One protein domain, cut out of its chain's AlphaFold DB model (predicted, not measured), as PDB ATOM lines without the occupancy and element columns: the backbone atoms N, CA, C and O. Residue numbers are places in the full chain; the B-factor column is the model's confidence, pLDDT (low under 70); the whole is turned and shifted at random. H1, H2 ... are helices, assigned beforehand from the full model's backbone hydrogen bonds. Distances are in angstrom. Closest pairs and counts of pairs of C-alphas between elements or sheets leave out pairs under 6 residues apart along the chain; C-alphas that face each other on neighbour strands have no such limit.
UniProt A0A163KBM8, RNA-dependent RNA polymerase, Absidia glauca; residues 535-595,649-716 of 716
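AT A GLANCE: This is residues 535 to 595 and 649 to 716 of the 716 residues of the protein "RNA-dependent RNA polymerase" of Absidia glauca (UniProt A0A163KBM8). A loose cluster of short helices sits at one end of an elongated model: H3 packs on H5, H5 folds back into H6 as a helical hairpin, and H4 is at the edge of this group. The long helix H2 joins the cluster to H1, which folds back from the far end of H2, while the chain after H6 returns through little H7 towards H1; residues 708 to 716, with most of H8, stick out as a free tail that adds to the length. The printed part has 129 residues with eight named helices, H1 to H8 in order, and no named strand; its class is all helix. It is loose, with a radius of gyration of the C-alphas of 19.2 A, and spans 71 by 28 by 26 A.

HOW THE PARTS SIT: H1, residues 538 to 546, is close to but not clearly touching H2, residues 551 to 570; the closest C-alphas, of Ala 545 and Ile 551, are 6.4 A apart. These two run opposite ways at a tilt of 35.1 degrees, only just steep. With residues 568 to 569 alone, H2 touches H3, residues 575 to 585, at a steep tilt of 50 degrees, opposite ways; the closest C-alphas, of Ile 568 and Leu 578, are 6.2 A apart. H4, residues 588 to 595, is close to but not clearly touching H3, the closest C-alphas being those of Val 583 and Gln 589 at 6.7 A. H5, residues 657 to 666, touches H3 at a shallow tilt of 27 degrees, opposite ways, closest at the C-alphas of Leu 582 and Tyr 658, 5.8 A apart. H5 forms a helical hairpin with H6, residues 674 to 689, at a steep tilt of 39 degrees; H6 touches it with residues 676 to 683 alone, and the closest C-alphas, of Ile 661 and Ile 676, are 6.5 A apart. H7, residues 691 to 694, is close to but not clearly touching H1, with the C-alphas of Thr 538 and Trp 694 closest at 6.7 A. H8, residues 704 to 713, touches no helix. Every O i to N i+4 pair is within hydrogen-bond range in H1 to H6; H7 is too short for such a pair, and H8 has 0 of 6, with 0 of 7 O i to N i+3 pairs within range.

IN THESE COORDINATES: H1 begins at C-alpha 538, (18.113, -24.779, 23.473). H2 is 28.5 A long, H3 15.1 A and H6 21.5 A, while H4 and H5 lie on either side of the cut in the chain. H6 begins at C-alpha 674, (45.264, -45.273, 11.283), and H7 follows it after one residue. H8, 16.5 A long, ends at C-alpha 713, (-9.582, -38.043, 21.612).

THE WHOLE: The C-alphas farthest apart, of Tyr 650 and Asp 716, are 73.7 A apart. Residues 596 to 648 are not printed, and C-alphas 595 and 649 are 15.4 A apart across the cut. Of the links that are printed whole, none is long. The mean pLDDT of the printed part is 72.2, and 39 printed residues are under 70, among them residues 688 to 716.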
ATOM      1  N   HIS A 535      16.982 -27.073  12.888       71.50
ATOM      2  CA  HIS A 535      17.545 -27.410  14.198       71.50
ATOM      3  C   HIS A 535      16.741 -26.792  15.358       71.50
ATOM      4  O   HIS A 535      16.337 -25.629  15.276       71.50
ATOM      5  N   LEU A 536      16.546 -27.527  16.462       79.38
ATOM      6  CA  LEU A 536      15.806 -27.042  17.639       79.38
ATOM      7  C   LEU A 536      16.712 -26.344  18.666       79.38
ATOM      8  O   LEU A 536      17.387 -27.031  19.427       79.38
ATOM      9  N   ASN A 537      16.692 -25.002  18.726       80.31
ATOM     10  CA  ASN A 537      17.452 -24.195  19.706       80.31
ATOM     11  C   ASN A 537      17.164 -24.572  21.168       80.31
ATOM     12  O   ASN A 537      16.004 -24.663  21.550       80.31
ATOM     13  N   THR A 538      18.199 -24.685  22.005       80.38
ATOM     14  CA  THR A 538      18.113 -24.779  23.473       80.38
ATOM     15  C   THR A 538      17.202 -23.709  24.079       80.38
ATOM     16  O   THR A 538      16.432 -24.003  24.990       80.38
ATOM     17  N   GLN A 539      17.205 -22.489  23.533       85.75
ATOM     18  CA  GLN A 539      16.251 -21.442  23.924       85.75
ATOM     19  C   GLN A 539      14.795 -21.858  23.654       85.75
ATOM     20  O   GLN A 539      13.926 -21.697  24.507       85.75
ATOM     21  N   PHE A 540      14.523 -22.453  22.488       88.25
ATOM     22  CA  PHE A 540      13.191 -22.959  22.162       88.25
ATOM     23  C   PHE A 540      12.810 -24.175  22.999       88.25
ATOM     24  O   PHE A 540      11.639 -24.304  23.328       88.25
ATOM     25  N   ILE A 541      13.762 -25.025  23.398       88.19
ATOM     26  CA  ILE A 541      13.492 -26.129  24.331       88.19
ATOM     27  C   ILE A 541      12.901 -25.582  25.634       88.19
ATOM     28  O   ILE A 541      11.882 -26.087  26.098       88.19
ATOM     29  N   GLN A 542      13.476 -24.510  26.189       89.19
ATOM     30  CA  GLN A 542      12.947 -23.867  27.398       89.19
ATOM     31  C   GLN A 542      11.535 -23.311  27.179       89.19
ATOM     32  O   GLN A 542      10.645 -23.563  27.991       89.19
ATOM     33  N   CYS A 543      11.308 -22.604  26.065       92.88
ATOM     34  CA  CYS A 543       9.992 -22.059  25.727       92.88
ATOM     35  C   CYS A 543       8.934 -23.156  25.531       92.88
ATOM     36  O   CYS A 543       7.817 -23.028  26.023       92.88
ATOM     37  N   LEU A 544       9.278 -24.241  24.835       92.62
ATOM     38  CA  LEU A 544       8.380 -25.367  24.581       92.62
ATOM     39  C   LEU A 544       8.078 -26.144  25.863       92.62
ATOM     40  O   LEU A 544       6.924 -26.491  26.100       92.62
ATOM     41  N   ALA A 545       9.083 -26.370  26.713       92.81
ATOM     42  CA  ALA A 545       8.893 -26.996  28.018       92.81
ATOM     43  C   ALA A 545       7.959 -26.164  28.909       92.81
ATOM     44  O   ALA A 545       7.023 -26.699  29.498       92.81
ATOM     45  N   ALA A 546       8.160 -24.841  28.952       93.38
ATOM     46  CA  ALA A 546       7.261 -23.922  29.650       93.38
ATOM     47  C   ALA A 546       5.849 -23.898  29.034       93.38
ATOM     48  O   ALA A 546       4.867 -23.727  29.753       93.38
ATOM     49  N   GLY A 547       5.744 -24.113  27.719       94.31
ATOM     50  CA  GLY A 547       4.489 -24.274  26.982       94.31
ATOM     51  C   GLY A 547       3.795 -25.628  27.174       94.31
ATOM     52  O   GLY A 547       2.757 -25.850  26.557       94.31
ATOM     53  N   GLY A 548       4.338 -26.522  28.009       94.75
ATOM     54  CA  GLY A 548       3.719 -27.799  28.371       94.75
ATOM     55  C   GLY A 548       4.308 -29.032  27.684       94.75
ATOM     56  O   GLY A 548       3.853 -30.138  27.962       94.75
ATOM     57  N   VAL A 549       5.328 -28.892  26.829       94.31
ATOM     58  CA  VAL A 549       5.997 -30.055  26.219       94.31
ATOM     59  C   VAL A 549       6.793 -30.814  27.294       94.31
ATOM     60  O   VAL A 549       7.690 -30.230  27.909       94.31
ATOM     61  N   PRO A 550       6.526 -32.113  27.536       95.62
ATOM     62  CA  PRO A 550       7.241 -32.867  28.559       95.62
ATOM     63  C   PRO A 550       8.741 -32.962  28.268       95.62
ATOM     64  O   PRO A 550       9.148 -33.255  27.145       95.62
ATOM     65  N   ILE A 551       9.568 -32.813  29.310       90.00
ATOM     66  CA  ILE A 551      11.039 -32.898  29.204       90.00
ATOM     67  C   ILE A 551      11.486 -34.215  28.556       90.00
ATOM     68  O   ILE A 551      12.450 -34.245  27.794       90.00
ATOM     69  N   GLN A 552      10.745 -35.290  28.827       94.00
ATOM     70  CA  GLN A 552      10.998 -36.622  28.294       94.00
ATOM     71  C   GLN A 552      11.050 -36.647  26.758       94.00
ATOM     72  O   GLN A 552      11.900 -37.334  26.201       94.00
ATOM     73  N   VAL A 553      10.233 -35.831  26.080       92.00
ATOM     74  CA  VAL A 553      10.245 -35.721  24.613       92.00
ATOM     75  C   VAL A 553      11.606 -35.232  24.126       92.00
ATOM     76  O   VAL A 553      12.165 -35.803  23.199       92.00
ATOM     77  N   PHE A 554      12.188 -34.215  24.769       89.81
ATOM     78  CA  PHE A 554      13.508 -33.708  24.381       89.81
ATOM     79  C   PHE A 554      14.622 -34.722  24.654       89.81
ATOM     80  O   PHE A 554      15.563 -34.807  23.870       89.81
ATOM     81  N   ILE A 555      14.515 -35.504  25.735       89.06
ATOM     82  CA  ILE A 555      15.478 -36.569  26.054       89.06
ATOM     83  C   ILE A 555      15.420 -37.674  25.000       89.06
ATOM     84  O   ILE A 555      16.467 -38.104  24.522       89.06
ATOM     85  N   GLU A 556      14.224 -38.123  24.622       90.81
ATOM     86  CA  GLU A 556      14.029 -39.151  23.590       90.81
ATOM     87  C   GLU A 556      14.602 -38.702  22.254       90.81
ATOM     88  O   GLU A 556      15.416 -39.397  21.654       90.81
ATOM     89  N   LEU A 557      14.251 -37.487  21.852       87.12
ATOM     90  CA  LEU A 557      14.729 -36.841  20.645       87.12
ATOM     91  C   LEU A 557      16.266 -36.681  20.624       87.12
ATOM     92  O   LEU A 557      16.915 -36.971  19.617       87.12
ATOM     93  N   LEU A 558      16.877 -36.278  21.742       84.19
ATOM     94  CA  LEU A 558      18.336 -36.206  21.869       84.19
ATOM     95  C   LEU A 558      18.983 -37.598  21.814       84.19
ATOM     96  O   LEU A 558      20.018 -37.775  21.175       84.19
ATOM     97  N   THR A 559      18.367 -38.583  22.465       87.12
ATOM     98  CA  THR A 559      18.852 -39.969  22.493       87.12
ATOM     99  C   THR A 559      18.822 -40.582  21.096       87.12
ATOM    100  O   THR A 559      19.803 -41.196  20.682       87.12
ATOM    101  N   GLU A 560      17.741 -40.365  20.343       86.50
ATOM    102  CA  GLU A 560      17.617 -40.785  18.945       86.50
ATOM    103  C   GLU A 560      18.695 -40.129  18.075       86.50
ATOM    104  O   GLU A 560      19.353 -40.801  17.282       86.50
ATOM    105  N   HIS A 561      18.937 -38.827  18.251       79.38
ATOM    106  CA  HIS A 561      19.966 -38.121  17.492       79.38
ATOM    107  C   HIS A 561      21.379 -38.661  17.759       79.38
ATOM    108  O   HIS A 561      22.118 -38.926  16.811       79.38
ATOM    109  N   ILE A 562      21.737 -38.865  19.032       82.00
ATOM    110  CA  ILE A 562      23.031 -39.446  19.419       82.00
ATOM    111  C   ILE A 562      23.153 -40.877  18.886       82.00
ATOM    112  O   ILE A 562      24.210 -41.241  18.376       82.00
ATOM    113  N   GLY A 563      22.080 -41.670  18.964       84.50
ATOM    114  CA  GLY A 563      22.029 -43.015  18.390       84.50
ATOM    115  C   GLY A 563      22.338 -43.011  16.893       84.50
ATOM    116  O   GLY A 563      23.247 -43.711  16.459       84.50
ATOM    117  N   ASN A 564      21.678 -42.140  16.128       81.25
ATOM    118  CA  ASN A 564      21.902 -42.011  14.686       81.25
ATOM    119  C   ASN A 564      23.352 -41.613  14.339       81.25
ATOM    120  O   ASN A 564      23.936 -42.165  13.408       81.25
ATOM    121  N   ASP A 565      23.956 -40.677  15.080       76.25
ATOM    122  CA  ASP A 565      25.356 -40.281  14.856       76.25
ATOM    123  C   ASP A 565      26.345 -41.406  15.253       76.25
ATOM    124  O   ASP A 565      27.382 -41.581  14.604       76.25
ATOM    125  N   LEU A 566      26.024 -42.209  16.278       77.50
ATOM    126  CA  LEU A 566      26.805 -43.390  16.673       77.50
ATOM    127  C   LEU A 566      26.687 -44.543  15.668       77.50
ATOM    128  O   LEU A 566      27.672 -45.243  15.428       77.50
ATOM    129  N   ASP A 567      25.527 -44.736  15.050       80.62
ATOM    130  CA  ASP A 567      25.337 -45.755  14.014       80.62
ATOM    131  C   ASP A 567      26.220 -45.464  12.790       80.62
ATOM    132  O   ASP A 567      26.880 -46.361  12.266       80.62
ATOM    133  N   ILE A 568      26.347 -44.189  12.401       78.56
ATOM    134  CA  ILE A 568      27.257 -43.753  11.324       78.56
ATOM    135  C   ILE A 568      28.724 -44.055  11.667       78.56
ATOM    136  O   ILE A 568      29.514 -44.406  10.791       78.56
ATOM    137  N   LEU A 569      29.101 -43.919  12.940       68.56
ATOM    138  CA  LEU A 569      30.446 -44.225  13.431       68.56
ATOM    139  C   LEU A 569      30.743 -45.722  13.480       68.56
ATOM    140  O   LEU A 569      31.862 -46.152  13.192       68.56
ATOM    141  N   THR A 570      29.762 -46.505  13.918       72.44
ATOM    142  CA  THR A 570      29.922 -47.940  14.151       72.44
ATOM    143  C   THR A 570      29.789 -48.753  12.868       72.44
ATOM    144  O   THR A 570      30.427 -49.802  12.764       72.44
ATOM    145  N   ASP A 571      29.089 -48.251  11.844       75.19
ATOM    146  CA  ASP A 571      29.095 -48.819  10.491       75.19
ATOM    147  C   ASP A 571      30.339 -48.391   9.686       75.19
ATOM    148  O   ASP A 571      30.274 -47.828   8.591       75.19
ATOM    149  N   PHE A 572      31.524 -48.703  10.219       64.38
ATOM    150  CA  PHE A 572      32.820 -48.392   9.599       64.38
ATOM    151  C   PHE A 572      33.035 -49.053   8.226       64.38
ATOM    152  O   PHE A 572      34.027 -48.764   7.554       64.38
ATOM    153  N   LYS A 573      32.147 -49.968   7.813       68.19
ATOM    154  CA  LYS A 573      32.204 -50.646   6.511       68.19
ATOM    155  C   LYS A 573      31.525 -49.840   5.410       68.19
ATOM    156  O   LYS A 573      31.834 -50.059   4.238       68.19
ATOM    157  N   ASN A 574      30.630 -48.919   5.758       80.19
ATOM    158  CA  ASN A 574      29.904 -48.119   4.788       80.19
ATOM    159  C   ASN A 574      30.568 -46.755   4.570       80.19
ATOM    160  O   ASN A 574      30.163 -45.718   5.103       80.19
ATOM    161  N   THR A 575      31.606 -46.758   3.735       80.38
ATOM    162  CA  THR A 575      32.370 -45.551   3.394       80.38
ATOM    163  C   THR A 575      31.507 -44.459   2.754       80.38
ATOM    164  O   THR A 575      31.804 -43.275   2.913       80.38
ATOM    165  N   GLU A 576      30.425 -44.814   2.055       83.31
ATOM    166  CA  GLU A 576      29.545 -43.849   1.386       83.31
ATOM    167  C   GLU A 576      28.731 -43.019   2.383       83.31
ATOM    168  O   GLU A 576      28.656 -41.795   2.245       83.31
ATOM    169  N   VAL A 577      28.185 -43.664   3.419       83.94
ATOM    170  CA  VAL A 577      27.420 -42.993   4.482       83.94
ATOM    171  C   VAL A 577      28.327 -42.078   5.301       83.94
ATOM    172  O   VAL A 577      28.000 -40.907   5.503       83.94
ATOM    173  N   LEU A 578      29.510 -42.564   5.692       84.69
ATOM    174  CA  LEU A 578      30.504 -41.747   6.392       84.69
ATOM    175  C   LEU A 578      30.914 -40.529   5.556       84.69
ATOM    176  O   LEU A 578      31.021 -39.411   6.067       84.69
ATOM    177  N   ARG A 579      31.134 -40.728   4.256       87.25
ATOM    178  CA  ARG A 579      31.494 -39.653   3.335       87.25
ATOM    179  C   ARG A 579      30.389 -38.606   3.225       87.25
ATOM    180  O   ARG A 579      30.695 -37.416   3.300       87.25
ATOM    181  N   ASP A 580      29.135 -39.011   3.033       85.19
ATOM    182  CA  ASP A 580      28.005 -38.077   2.957       85.19
ATOM    183  C   ASP A 580      27.853 -37.288   4.266       85.19
ATOM    184  O   ASP A 580      27.741 -36.058   4.241       85.19
ATOM    185  N   TRP A 581      27.985 -37.962   5.411       84.44
ATOM    186  CA  TRP A 581      27.994 -37.309   6.718       84.44
ATOM    187  C   TRP A 581      29.128 -36.284   6.846       84.44
ATOM    188  O   TRP A 581      28.872 -35.148   7.242       84.44
ATOM    189  N   LEU A 582      30.363 -36.622   6.458       84.75
ATOM    190  CA  LEU A 582      31.507 -35.698   6.499       84.75
ATOM    191  C   LEU A 582      31.307 -34.490   5.578       84.75
ATOM    192  O   LEU A 582      31.647 -33.362   5.941       84.75
ATOM    193  N   VAL A 583      30.751 -34.712   4.385       84.19
ATOM    194  CA  VAL A 583      30.469 -33.651   3.412       84.19
ATOM    195  C   VAL A 583      29.438 -32.667   3.960       84.19
ATOM    196  O   VAL A 583      29.635 -31.455   3.824       84.19
ATOM    197  N   ARG A 584      28.361 -33.172   4.576       80.06
ATOM    198  CA  ARG A 584      27.301 -32.352   5.180       80.06
ATOM    199  C   ARG A 584      27.797 -31.631   6.427       80.06
ATOM    200  O   ARG A 584      27.690 -30.412   6.501       80.06
ATOM    201  N   SER A 585      28.414 -32.366   7.348       78.38
ATOM    202  CA  SER A 585      28.897 -31.850   8.636       78.38
ATOM    203  C   SER A 585      30.005 -30.813   8.465       78.38
ATOM    204  O   SER A 585      30.024 -29.796   9.146       78.38
ATOM    205  N   GLY A 586      30.909 -31.033   7.508       75.44
ATOM    206  CA  GLY A 586      31.994 -30.104   7.207       75.44
ATOM    207  C   GLY A 586      31.627 -28.959   6.265       75.44
ATOM    208  O   GLY A 586      32.507 -28.166   5.926       75.44
ATOM    209  N   GLY A 587      30.386 -28.900   5.763       74.81
ATOM    210  CA  GLY A 587      29.973 -27.916   4.755       74.81
ATOM    211  C   GLY A 587      30.833 -27.950   3.482       74.81
ATOM    212  O   GLY A 587      31.020 -26.928   2.815       74.81
ATOM    213  N   VAL A 588      31.391 -29.118   3.141       79.31
ATOM    214  CA  VAL A 588      32.489 -29.259   2.169       79.31
ATOM    215  C   VAL A 588      32.085 -28.768   0.778       79.31
ATOM    216  O   VAL A 588      32.869 -28.101   0.100       79.31
ATOM    217  N   GLN A 589      30.846 -29.029   0.351       71.12
ATOM    218  CA  GLN A 589      30.365 -28.553  -0.951       71.12
ATOM    219  C   GLN A 589      30.323 -27.023  -1.043       71.12
ATOM    220  O   GLN A 589      30.678 -26.470  -2.083       71.12
ATOM    221  N   GLY A 590      29.914 -26.332   0.025       64.44
ATOM    222  CA  GLY A 590      29.878 -24.868   0.056       64.44
ATOM    223  C   GLY A 590      31.282 -24.266  -0.013       64.44
ATOM    224  O   GLY A 590      31.517 -23.305  -0.749       64.44
ATOM    225  N   LEU A 591      32.241 -24.893   0.675       67.62
ATOM    226  CA  LEU A 591      33.653 -24.508   0.630       67.62
ATOM    227  C   LEU A 591      34.243 -24.670  -0.776       67.62
ATOM    228  O   LEU A 591      34.834 -23.727  -1.303       67.62
ATOM    229  N   ARG A 592      34.028 -25.828  -1.417       70.38
ATOM    230  CA  ARG A 592      34.523 -26.106  -2.779       70.38
ATOM    231  C   ARG A 592      33.945 -25.131  -3.809       70.38
ATOM    232  O   ARG A 592      34.705 -24.525  -4.556       70.38
ATOM    233  N   ARG A 593      32.628 -24.884  -3.786       58.62
ATOM    234  CA  ARG A 593      31.964 -23.934  -4.705       58.62
ATOM    235  C   ARG A 593      32.477 -22.501  -4.537       58.62
ATOM    236  O   ARG A 593      32.628 -21.780  -5.520       58.62
ATOM    237  N   THR A 594      32.768 -22.088  -3.301       56.28
ATOM    238  CA  THR A 594      33.333 -20.759  -3.011       56.28
ATOM    239  C   THR A 594      34.757 -20.622  -3.553       56.28
ATOM    240  O   THR A 594      35.100 -19.585  -4.117       56.28
ATOM    241  N   ALA A 595      35.569 -21.676  -3.428       55.59
ATOM    242  CA  ALA A 595      36.920 -21.720  -3.982       55.59
ATOM    243  C   ALA A 595      36.917 -21.712  -5.523       55.59
ATOM    244  O   ALA A 595      37.701 -20.990  -6.136       55.59
ATOM    245  N   LEU A 649      49.932 -25.669   1.203       57.22
ATOM    246  CA  LEU A 649      51.117 -25.866   0.360       57.22
ATOM    247  C   LEU A 649      52.256 -26.648   1.037       57.22
ATOM    248  O   LEU A 649      53.048 -27.270   0.339       57.22
ATOM    249  N   TYR A 650      52.340 -26.640   2.369       64.06
ATOM    250  CA  TYR A 650      53.384 -27.359   3.109       64.06
ATOM    251  C   TYR A 650      53.053 -28.839   3.285       64.06
ATOM    252  O   TYR A 650      53.934 -29.689   3.218       64.06
ATOM    253  N   SER A 651      51.778 -29.144   3.528       74.75
ATOM    254  CA  SER A 651      51.331 -30.517   3.799       74.75
ATOM    255  C   SER A 651      50.757 -31.233   2.574       74.75
ATOM    256  O   SER A 651      50.625 -32.451   2.594       74.75
ATOM    257  N   GLY A 652      50.359 -30.496   1.534       73.44
ATOM    258  CA  GLY A 652      49.608 -31.022   0.390       73.44
ATOM    259  C   GLY A 652      48.149 -31.392   0.701       73.44
ATOM    260  O   GLY A 652      47.409 -31.756  -0.211       73.44
ATOM    261  N   PHE A 653      47.705 -31.276   1.958       76.62
ATOM    262  CA  PHE A 653      46.335 -31.575   2.382       76.62
ATOM    263  C   PHE A 653      45.429 -30.341   2.333       76.62
ATOM    264  O   PHE A 653      45.913 -29.219   2.495       76.62
ATOM    265  N   PRO A 654      44.105 -30.516   2.185       79.06
ATOM    266  CA  PRO A 654      43.159 -29.438   2.427       79.06
ATOM    267  C   PRO A 654      43.316 -28.827   3.820       79.06
ATOM    268  O   PRO A 654      43.604 -29.536   4.786       79.06
ATOM    269  N   SER A 655      43.107 -27.513   3.930       74.38
ATOM    270  CA  SER A 655      43.158 -26.810   5.222       74.38
ATOM    271  C   SER A 655      42.013 -27.215   6.157       74.38
ATOM    272  O   SER A 655      42.183 -27.226   7.374       74.38
ATOM    273  N   ASN A 656      40.858 -27.583   5.595       81.94
ATOM    274  CA  ASN A 656      39.706 -28.069   6.343       81.94
ATOM    275  C   ASN A 656      39.844 -29.574   6.654       81.94
ATOM    276  O   ASN A 656      40.069 -30.386   5.752       81.94
ATOM    277  N   LEU A 657      39.653 -29.945   7.926       86.19
ATOM    278  CA  LEU A 657      39.716 -31.331   8.398       86.19
ATOM    279  C   LEU A 657      38.745 -32.250   7.636       86.19
ATOM    280  O   LEU A 657      39.168 -33.286   7.130       86.19
ATOM    281  N   TYR A 658      37.484 -31.852   7.491       88.38
ATOM    282  CA  TYR A 658      36.455 -32.631   6.807       88.38
ATOM    283  C   TYR A 658      36.775 -32.826   5.321       88.38
ATOM    284  O   TYR A 658      36.714 -33.952   4.836       88.38
ATOM    285  N   ASP A 659      37.199 -31.774   4.603       86.44
ATOM    286  CA  ASP A 659      37.587 -31.914   3.186       86.44
ATOM    287  C   ASP A 659      38.815 -32.822   3.028       86.44
ATOM    288  O   ASP A 659      38.890 -33.603   2.080       86.44
ATOM    289  N   SER A 660      39.753 -32.780   3.984       88.50
ATOM    290  CA  SER A 660      40.914 -33.674   3.982       88.50
ATOM    291  C   SER A 660      40.517 -35.146   4.104       88.50
ATOM    292  O   SER A 660      41.058 -35.974   3.375       88.50
ATOM    293  N   ILE A 661      39.543 -35.467   4.963       88.88
ATOM    294  CA  ILE A 661      39.054 -36.838   5.143       88.88
ATOM    295  C   ILE A 661      38.268 -37.269   3.903       88.88
ATOM    296  O   ILE A 661      38.564 -38.315   3.336       88.88
ATOM    297  N   VAL A 662      37.335 -36.440   3.419       89.38
ATOM    298  CA  VAL A 662      36.518 -36.747   2.230       89.38
ATOM    299  C   VAL A 662      37.390 -37.036   1.011       89.38
ATOM    300  O   VAL A 662      37.126 -37.998   0.301       89.38
ATOM    301  N   ARG A 663      38.455 -36.258   0.775       88.31
ATOM    302  CA  ARG A 663      39.377 -36.517  -0.345       88.31
ATOM    303  C   ARG A 663      40.154 -37.823  -0.200       88.31
ATOM    304  O   ARG A 663      40.449 -38.455  -1.207       88.31
ATOM    305  N   LEU A 664      40.509 -38.212   1.024       89.06
ATOM    306  CA  LEU A 664      41.164 -39.495   1.273       89.06
ATOM    307  C   LEU A 664      40.198 -40.662   1.038       89.06
ATOM    308  O   LEU A 664      40.586 -41.637   0.401       89.06
ATOM    309  N   LEU A 665      38.937 -40.524   1.458       89.06
ATOM    310  CA  LEU A 665      37.889 -41.498   1.142       89.06
ATOM    311  C   LEU A 665      37.645 -41.588  -0.376       89.06
ATOM    312  O   LEU A 665      37.594 -42.684  -0.924       89.06
ATOM    313  N   ASP A 666      37.584 -40.446  -1.076       88.94
ATOM    314  CA  ASP A 666      37.450 -40.378  -2.543       88.94
ATOM    315  C   ASP A 666      38.630 -41.045  -3.276       88.94
ATOM    316  O   ASP A 666      38.461 -41.591  -4.364       88.94
ATOM    317  N   ALA A 667      39.831 -41.014  -2.688       89.25
ATOM    318  CA  ALA A 667      41.023 -41.669  -3.226       89.25
ATOM    319  C   ALA A 667      41.062 -43.189  -2.961       89.25
ATOM    320  O   ALA A 667      42.011 -43.852  -3.377       89.25
ATOM    321  N   GLY A 668      40.046 -43.742  -2.288       87.75
ATOM    322  CA  GLY A 668      39.913 -45.172  -2.011       87.75
ATOM    323  C   GLY A 668      40.547 -45.631  -0.700       87.75
ATOM    324  O   GLY A 668      40.665 -46.835  -0.482       87.75
ATOM    325  N   PHE A 669      40.964 -44.710   0.173       88.12
ATOM    326  CA  PHE A 669      41.380 -45.083   1.522       88.12
ATOM    327  C   PHE A 669      40.166 -45.297   2.437       88.12
ATOM    328  O   PHE A 669      39.129 -44.656   2.279       88.12
ATOM    329  N   ASP A 670      40.324 -46.156   3.440       84.75
ATOM    330  CA  ASP A 670      39.294 -46.493   4.419       84.75
ATOM    331  C   ASP A 670      39.779 -46.263   5.866       84.75
ATOM    332  O   ASP A 670      40.888 -45.780   6.125       84.75
ATOM    333  N   LEU A 671      38.929 -46.615   6.834       84.06
ATOM    334  CA  LEU A 671      39.232 -46.501   8.261       84.06
ATOM    335  C   LEU A 671      40.237 -47.549   8.773       84.06
ATOM    336  O   LEU A 671      40.651 -47.455   9.927       84.06
ATOM    337  N   THR A 672      40.684 -48.512   7.955       84.38
ATOM    338  CA  THR A 672      41.799 -49.397   8.351       84.38
ATOM    339  C   THR A 672      43.120 -48.628   8.413       84.38
ATOM    340  O   THR A 672      44.043 -49.000   9.142       84.38
ATOM    341  N   ASN A 673      43.200 -47.501   7.700       87.94
ATOM    342  CA  ASN A 673      44.312 -46.580   7.796       87.94
ATOM    343  C   ASN A 673      44.222 -45.751   9.088       87.94
ATOM    344  O   ASN A 673      43.373 -44.866   9.225       87.94
ATOM    345  N   ALA A 674      45.174 -45.973  10.000       88.06
ATOM    346  CA  ALA A 674      45.264 -45.273  11.283       88.06
ATOM    347  C   ALA A 674      45.257 -43.736  11.152       88.06
ATOM    348  O   ALA A 674      44.735 -43.041  12.023       88.06
ATOM    349  N   TYR A 675      45.798 -43.183  10.062       88.50
ATOM    350  CA  TYR A 675      45.801 -41.739   9.830       88.50
ATOM    351  C   TYR A 675      44.391 -41.182   9.598       88.50
ATOM    352  O   TYR A 675      44.036 -40.139  10.151       88.50
ATOM    353  N   ILE A 676      43.577 -41.882   8.804       87.88
ATOM    354  CA  ILE A 676      42.191 -41.484   8.529       87.88
ATOM    355  C   ILE A 676      41.336 -41.744   9.755       87.88
ATOM    356  O   ILE A 676      40.605 -40.849  10.160       87.88
ATOM    357  N   ALA A 677      41.488 -42.905  10.395       86.50
ATOM    358  CA  ALA A 677      40.779 -43.228  11.628       86.50
ATOM    359  C   ALA A 677      40.981 -42.150  12.706       86.50
ATOM    360  O   ALA A 677      40.007 -41.661  13.279       86.50
ATOM    361  N   ASN A 678      42.221 -41.693  12.919       88.75
ATOM    362  CA  ASN A 678      42.522 -40.630  13.880       88.75
ATOM    363  C   ASN A 678      41.893 -39.284  13.493       88.75
ATOM    364  O   ASN A 678      41.352 -38.589  14.349       88.75
ATOM    365  N   ARG A 679      41.932 -38.901  12.210       88.00
ATOM    366  CA  ARG A 679      41.324 -37.643  11.741       88.00
ATOM    367  C   ARG A 679      39.804 -37.666  11.797       88.00
ATOM    368  O   ARG A 679      39.207 -36.668  12.188       88.00
ATOM    369  N   THR A 680      39.190 -38.784  11.428       86.50
ATOM    370  CA  THR A 680      37.749 -38.993  11.560       86.50
ATOM    371  C   THR A 680      37.360 -38.912  13.030       86.50
ATOM    372  O   THR A 680      36.494 -38.116  13.370       86.50
ATOM    373  N   THR A 681      38.077 -39.607  13.917       85.75
ATOM    374  CA  THR A 681      37.865 -39.515  15.372       85.75
ATOM    375  C   THR A 681      37.963 -38.073  15.862       85.75
ATOM    376  O   THR A 681      37.092 -37.627  16.598       85.75
ATOM    377  N   LEU A 682      38.959 -37.310  15.402       86.44
ATOM    378  CA  LEU A 682      39.094 -35.892  15.735       86.44
ATOM    379  C   LEU A 682      37.916 -35.051  15.217       86.44
ATOM    380  O   LEU A 682      37.475 -34.143  15.909       86.44
ATOM    381  N   ALA A 683      37.395 -35.330  14.020       84.00
ATOM    382  CA  ALA A 683      36.228 -34.626  13.486       84.00
ATOM    383  C   ALA A 683      34.984 -34.859  14.359       84.00
ATOM    384  O   ALA A 683      34.248 -33.916  14.639       84.00
ATOM    385  N   PHE A 684      34.799 -36.087  14.848       80.06
ATOM    386  CA  PHE A 684      33.749 -36.405  15.812       80.06
ATOM    387  C   PHE A 684      34.002 -35.757  17.174       80.06
ATOM    388  O   PHE A 684      33.113 -35.094  17.694       80.06
ATOM    389  N   GLN A 685      35.214 -35.861  17.724       80.69
ATOM    390  CA  GLN A 685      35.582 -35.208  18.986       80.69
ATOM    391  C   GLN A 685      35.333 -33.707  18.932       80.69
ATOM    392  O   GLN A 685      34.696 -33.178  19.823       80.69
ATOM    393  N   LEU A 686      35.734 -33.025  17.857       78.19
ATOM    394  CA  LEU A 686      35.477 -31.595  17.698       78.19
ATOM    395  C   LEU A 686      33.984 -31.259  17.702       78.19
ATOM    396  O   LEU A 686      33.627 -30.172  18.140       78.19
ATOM    397  N   ARG A 687      33.124 -32.163  17.235       70.56
ATOM    398  CA  ARG A 687      31.670 -31.987  17.279       70.56
ATOM    399  C   ARG A 687      31.089 -32.235  18.675       70.56
ATOM    400  O   ARG A 687      30.136 -31.566  19.053       70.56
ATOM    401  N   PHE A 688      31.673 -33.154  19.445       67.56
ATOM    402  CA  PHE A 688      31.267 -33.430  20.830       67.56
ATOM    403  C   PHE A 688      31.851 -32.430  21.851       67.56
ATOM    404  O   PHE A 688      31.180 -32.100  22.825       67.56
ATOM    405  N   ASP A 689      33.071 -31.931  21.625       62.94
ATOM    406  CA  ASP A 689      33.803 -31.000  22.499       62.94
ATOM    407  C   ASP A 689      33.409 -29.542  22.268       62.94
ATOM    408  O   ASP A 689      33.465 -28.718  23.186       62.94
ATOM    409  N   ARG A 690      33.013 -29.181  21.040       53.19
ATOM    410  CA  ARG A 690      32.362 -27.892  20.834       53.19
ATOM    411  C   ARG A 690      31.059 -27.917  21.622       53.19
ATOM    412  O   ARG A 690      30.301 -28.881  21.576       53.19
ATOM    413  N   SER A 691      30.733 -26.789  22.240       39.69
ATOM    414  CA  SER A 691      29.409 -26.448  22.781       39.69
ATOM    415  C   SER A 691      28.243 -26.614  21.784       39.69
ATOM    416  O   SER A 691      27.103 -26.288  22.107       39.69
ATOM    417  N   GLU A 692      28.513 -27.131  20.586       41.56
ATOM    418  CA  GLU A 692      27.564 -27.698  19.646       41.56
ATOM    419  C   GLU A 692      26.612 -28.671  20.351       41.56
ATOM    420  O   GLU A 692      25.417 -28.538  20.152       41.56
ATOM    421  N   MET A 693      27.028 -29.532  21.290       39.56
ATOM    422  CA  MET A 693      26.057 -30.387  22.009       39.56
ATOM    423  C   MET A 693      24.957 -29.598  22.768       39.56
ATOM    424  O   MET A 693      23.883 -30.136  23.025       39.56
ATOM    425  N   TRP A 694      25.194 -28.314  23.075       36.31
ATOM    426  CA  TRP A 694      24.298 -27.428  23.832       36.31
ATOM    427  C   TRP A 694      23.674 -26.290  22.998       36.31
ATOM    428  O   TRP A 694      22.982 -25.442  23.561       36.31
ATOM    429  N   THR A 695      23.869 -26.277  21.672       31.42
ATOM    430  CA  THR A 695      23.157 -25.438  20.681       31.42
ATOM    431  C   THR A 695      23.267 -26.063  19.278       31.42
ATOM    432  O   THR A 695      24.364 -26.318  18.809       31.42
ATOM    433  N   PRO A 696      22.194 -26.167  18.489       38.56
ATOM    434  CA  PRO A 696      21.033 -26.986  18.754       38.56
ATOM    435  C   PRO A 696      20.866 -28.154  17.783       38.56
ATOM    436  O   PRO A 696      21.077 -28.024  16.577       38.56
ATOM    437  N   TRP A 697      20.375 -29.275  18.294       40.72
ATOM    438  CA  TRP A 697      20.186 -30.494  17.520       40.72
ATOM    439  C   TRP A 697      18.754 -30.945  17.642       40.72
ATOM    440  O   TRP A 697      18.281 -31.104  18.761       40.72
ATOM    441  N   LEU A 698      18.091 -31.133  16.495       36.72
ATOM    442  CA  LEU A 698      17.065 -32.154  16.334       36.72
ATOM    443  C   LEU A 698      16.575 -32.268  14.893       36.72
ATOM    444  O   LEU A 698      16.086 -31.306  14.313       36.72
ATOM    445  N   TYR A 699      16.663 -33.479  14.353       33.25
ATOM    446  CA  TYR A 699      15.945 -33.914  13.165       33.25
ATOM    447  C   TYR A 699      14.689 -34.662  13.627       33.25
ATOM    448  O   TYR A 699      14.806 -35.621  14.376       33.25
ATOM    449  N   SER A 700      13.496 -34.256  13.183       33.25
ATOM    450  CA  SER A 700      12.283 -35.079  13.316       33.25
ATOM    451  C   SER A 700      11.614 -35.218  11.956       33.25
ATOM    452  O   SER A 700      10.915 -34.313  11.485       33.25
ATOM    453  N   SER A 701      11.773 -36.389  11.351       32.44
ATOM    454  CA  SER A 701      10.825 -36.930  10.384       32.44
ATOM    455  C   SER A 701       9.595 -37.455  11.137       32.44
ATOM    456  O   SER A 701       9.593 -38.568  11.646       32.44
ATOM    457  N   GLY A 702       8.534 -36.644  11.205       35.75
ATOM    458  CA  GLY A 702       7.169 -37.136  11.442       35.75
ATOM    459  C   GLY A 702       6.699 -37.372  12.887       35.75
ATOM    460  O   GLY A 702       5.580 -37.854  13.053       35.75
ATOM    461  N   GLY A 703       7.469 -37.021  13.924       34.34
ATOM    462  CA  GLY A 703       7.066 -37.249  15.324       34.34
ATOM    463  C   GLY A 703       6.064 -36.230  15.886       34.34
ATOM    464  O   GLY A 703       5.088 -36.607  16.532       34.34
ATOM    465  N   MET A 704       6.257 -34.935  15.602       32.19
ATOM    466  CA  MET A 704       5.478 -33.856  16.243       32.19
ATOM    467  C   MET A 704       3.973 -33.879  15.934       32.19
ATOM    468  O   MET A 704       3.185 -33.437  16.763       32.19
ATOM    469  N   VAL A 705       3.556 -34.414  14.783       33.53
ATOM    470  CA  VAL A 705       2.128 -34.457  14.410       33.53
ATOM    471  C   VAL A 705       1.351 -35.425  15.310       33.53
ATOM    472  O   VAL A 705       0.211 -35.148  15.667       33.53
ATOM    473  N   LYS A 706       1.981 -36.511  15.777       32.22
ATOM    474  CA  LYS A 706       1.293 -37.511  16.608       32.22
ATOM    475  C   LYS A 706       0.993 -37.032  18.027       32.22
ATOM    476  O   LYS A 706       0.034 -37.515  18.612       32.22
ATOM    477  N   ALA A 707       1.766 -36.096  18.581       34.56
ATOM    478  CA  ALA A 707       1.518 -35.601  19.936       34.56
ATOM    479  C   ALA A 707       0.284 -34.682  20.004       34.56
ATOM    480  O   ALA A 707      -0.466 -34.742  20.973       34.56
ATOM    481  N   CYS A 708       0.019 -33.893  18.955       32.06
ATOM    482  CA  CYS A 708      -1.162 -33.025  18.904       32.06
ATOM    483  C   CYS A 708      -2.471 -33.788  18.631       32.06
ATOM    484  O   CYS A 708      -3.537 -33.320  19.028       32.06
ATOM    485  N   ASP A 709      -2.409 -34.959  17.993       31.77
ATOM    486  CA  ASP A 709      -3.607 -35.751  17.685       31.77
ATOM    487  C   ASP A 709      -4.119 -36.573  18.884       31.77
ATOM    488  O   ASP A 709      -5.296 -36.933  18.924       31.77
ATOM    489  N   VAL A 710      -3.285 -36.835  19.898       35.94
ATOM    490  CA  VAL A 710      -3.692 -37.649  21.061       35.94
ATOM    491  C   VAL A 710      -4.572 -36.860  22.044       35.94
ATOM    492  O   VAL A 710      -5.468 -37.444  22.654       35.94
ATOM    493  N   GLU A 711      -4.443 -35.532  22.125       36.00
ATOM    494  CA  GLU A 711      -5.275 -34.710  23.025       36.00
ATOM    495  C   GLU A 711      -6.677 -34.382  22.480       36.00
ATOM    496  O   GLU A 711      -7.534 -33.930  23.234       36.00
ATOM    497  N   ARG A 712      -6.979 -34.689  21.210       34.09
ATOM    498  CA  ARG A 712      -8.335 -34.520  20.644       34.09
ATOM    499  C   ARG A 712      -9.266 -35.722  20.818       34.09
ATOM    500  O   ARG A 712     -10.411 -35.652  20.388       34.09
ATOM    501  N   SER A 713      -8.805 -36.801  21.452       31.22
ATOM    502  CA  SER A 713      -9.582 -38.043  21.612       31.22
ATOM    503  C   SER A 713     -10.055 -38.334  23.044       31.22
ATOM    504  O   SER A 713     -10.559 -39.422  23.305       31.22
ATOM    505  N   SER A 714      -9.924 -37.380  23.977       33.59
ATOM    506  CA  SER A 714     -10.333 -37.558  25.386       33.59
ATOM    507  C   SER A 714     -11.382 -36.555  25.887       33.59
ATOM    508  O   SER A 714     -11.540 -36.359  27.089       33.59
ATOM    509  N   SER A 715     -12.151 -35.966  24.970       38.78
ATOM    510  CA  SER A 715     -13.384 -35.245  25.293       38.78
ATOM    511  C   SER A 715     -14.532 -35.753  24.416       38.78
ATOM    512  O   SER A 715     -14.877 -35.107  23.430       38.78
ATOM    513  N   ASP A 716     -15.062 -36.917  24.788       34.25
ATOM    514  CA  ASP A 716     -16.440 -37.369  24.549       34.25
ATOM    515  C   ASP A 716     -16.968 -37.997  25.847       34.25
ATOM    516  O   ASP A 716     -16.215 -38.793  26.465       34.25
TER     517      ASP A 716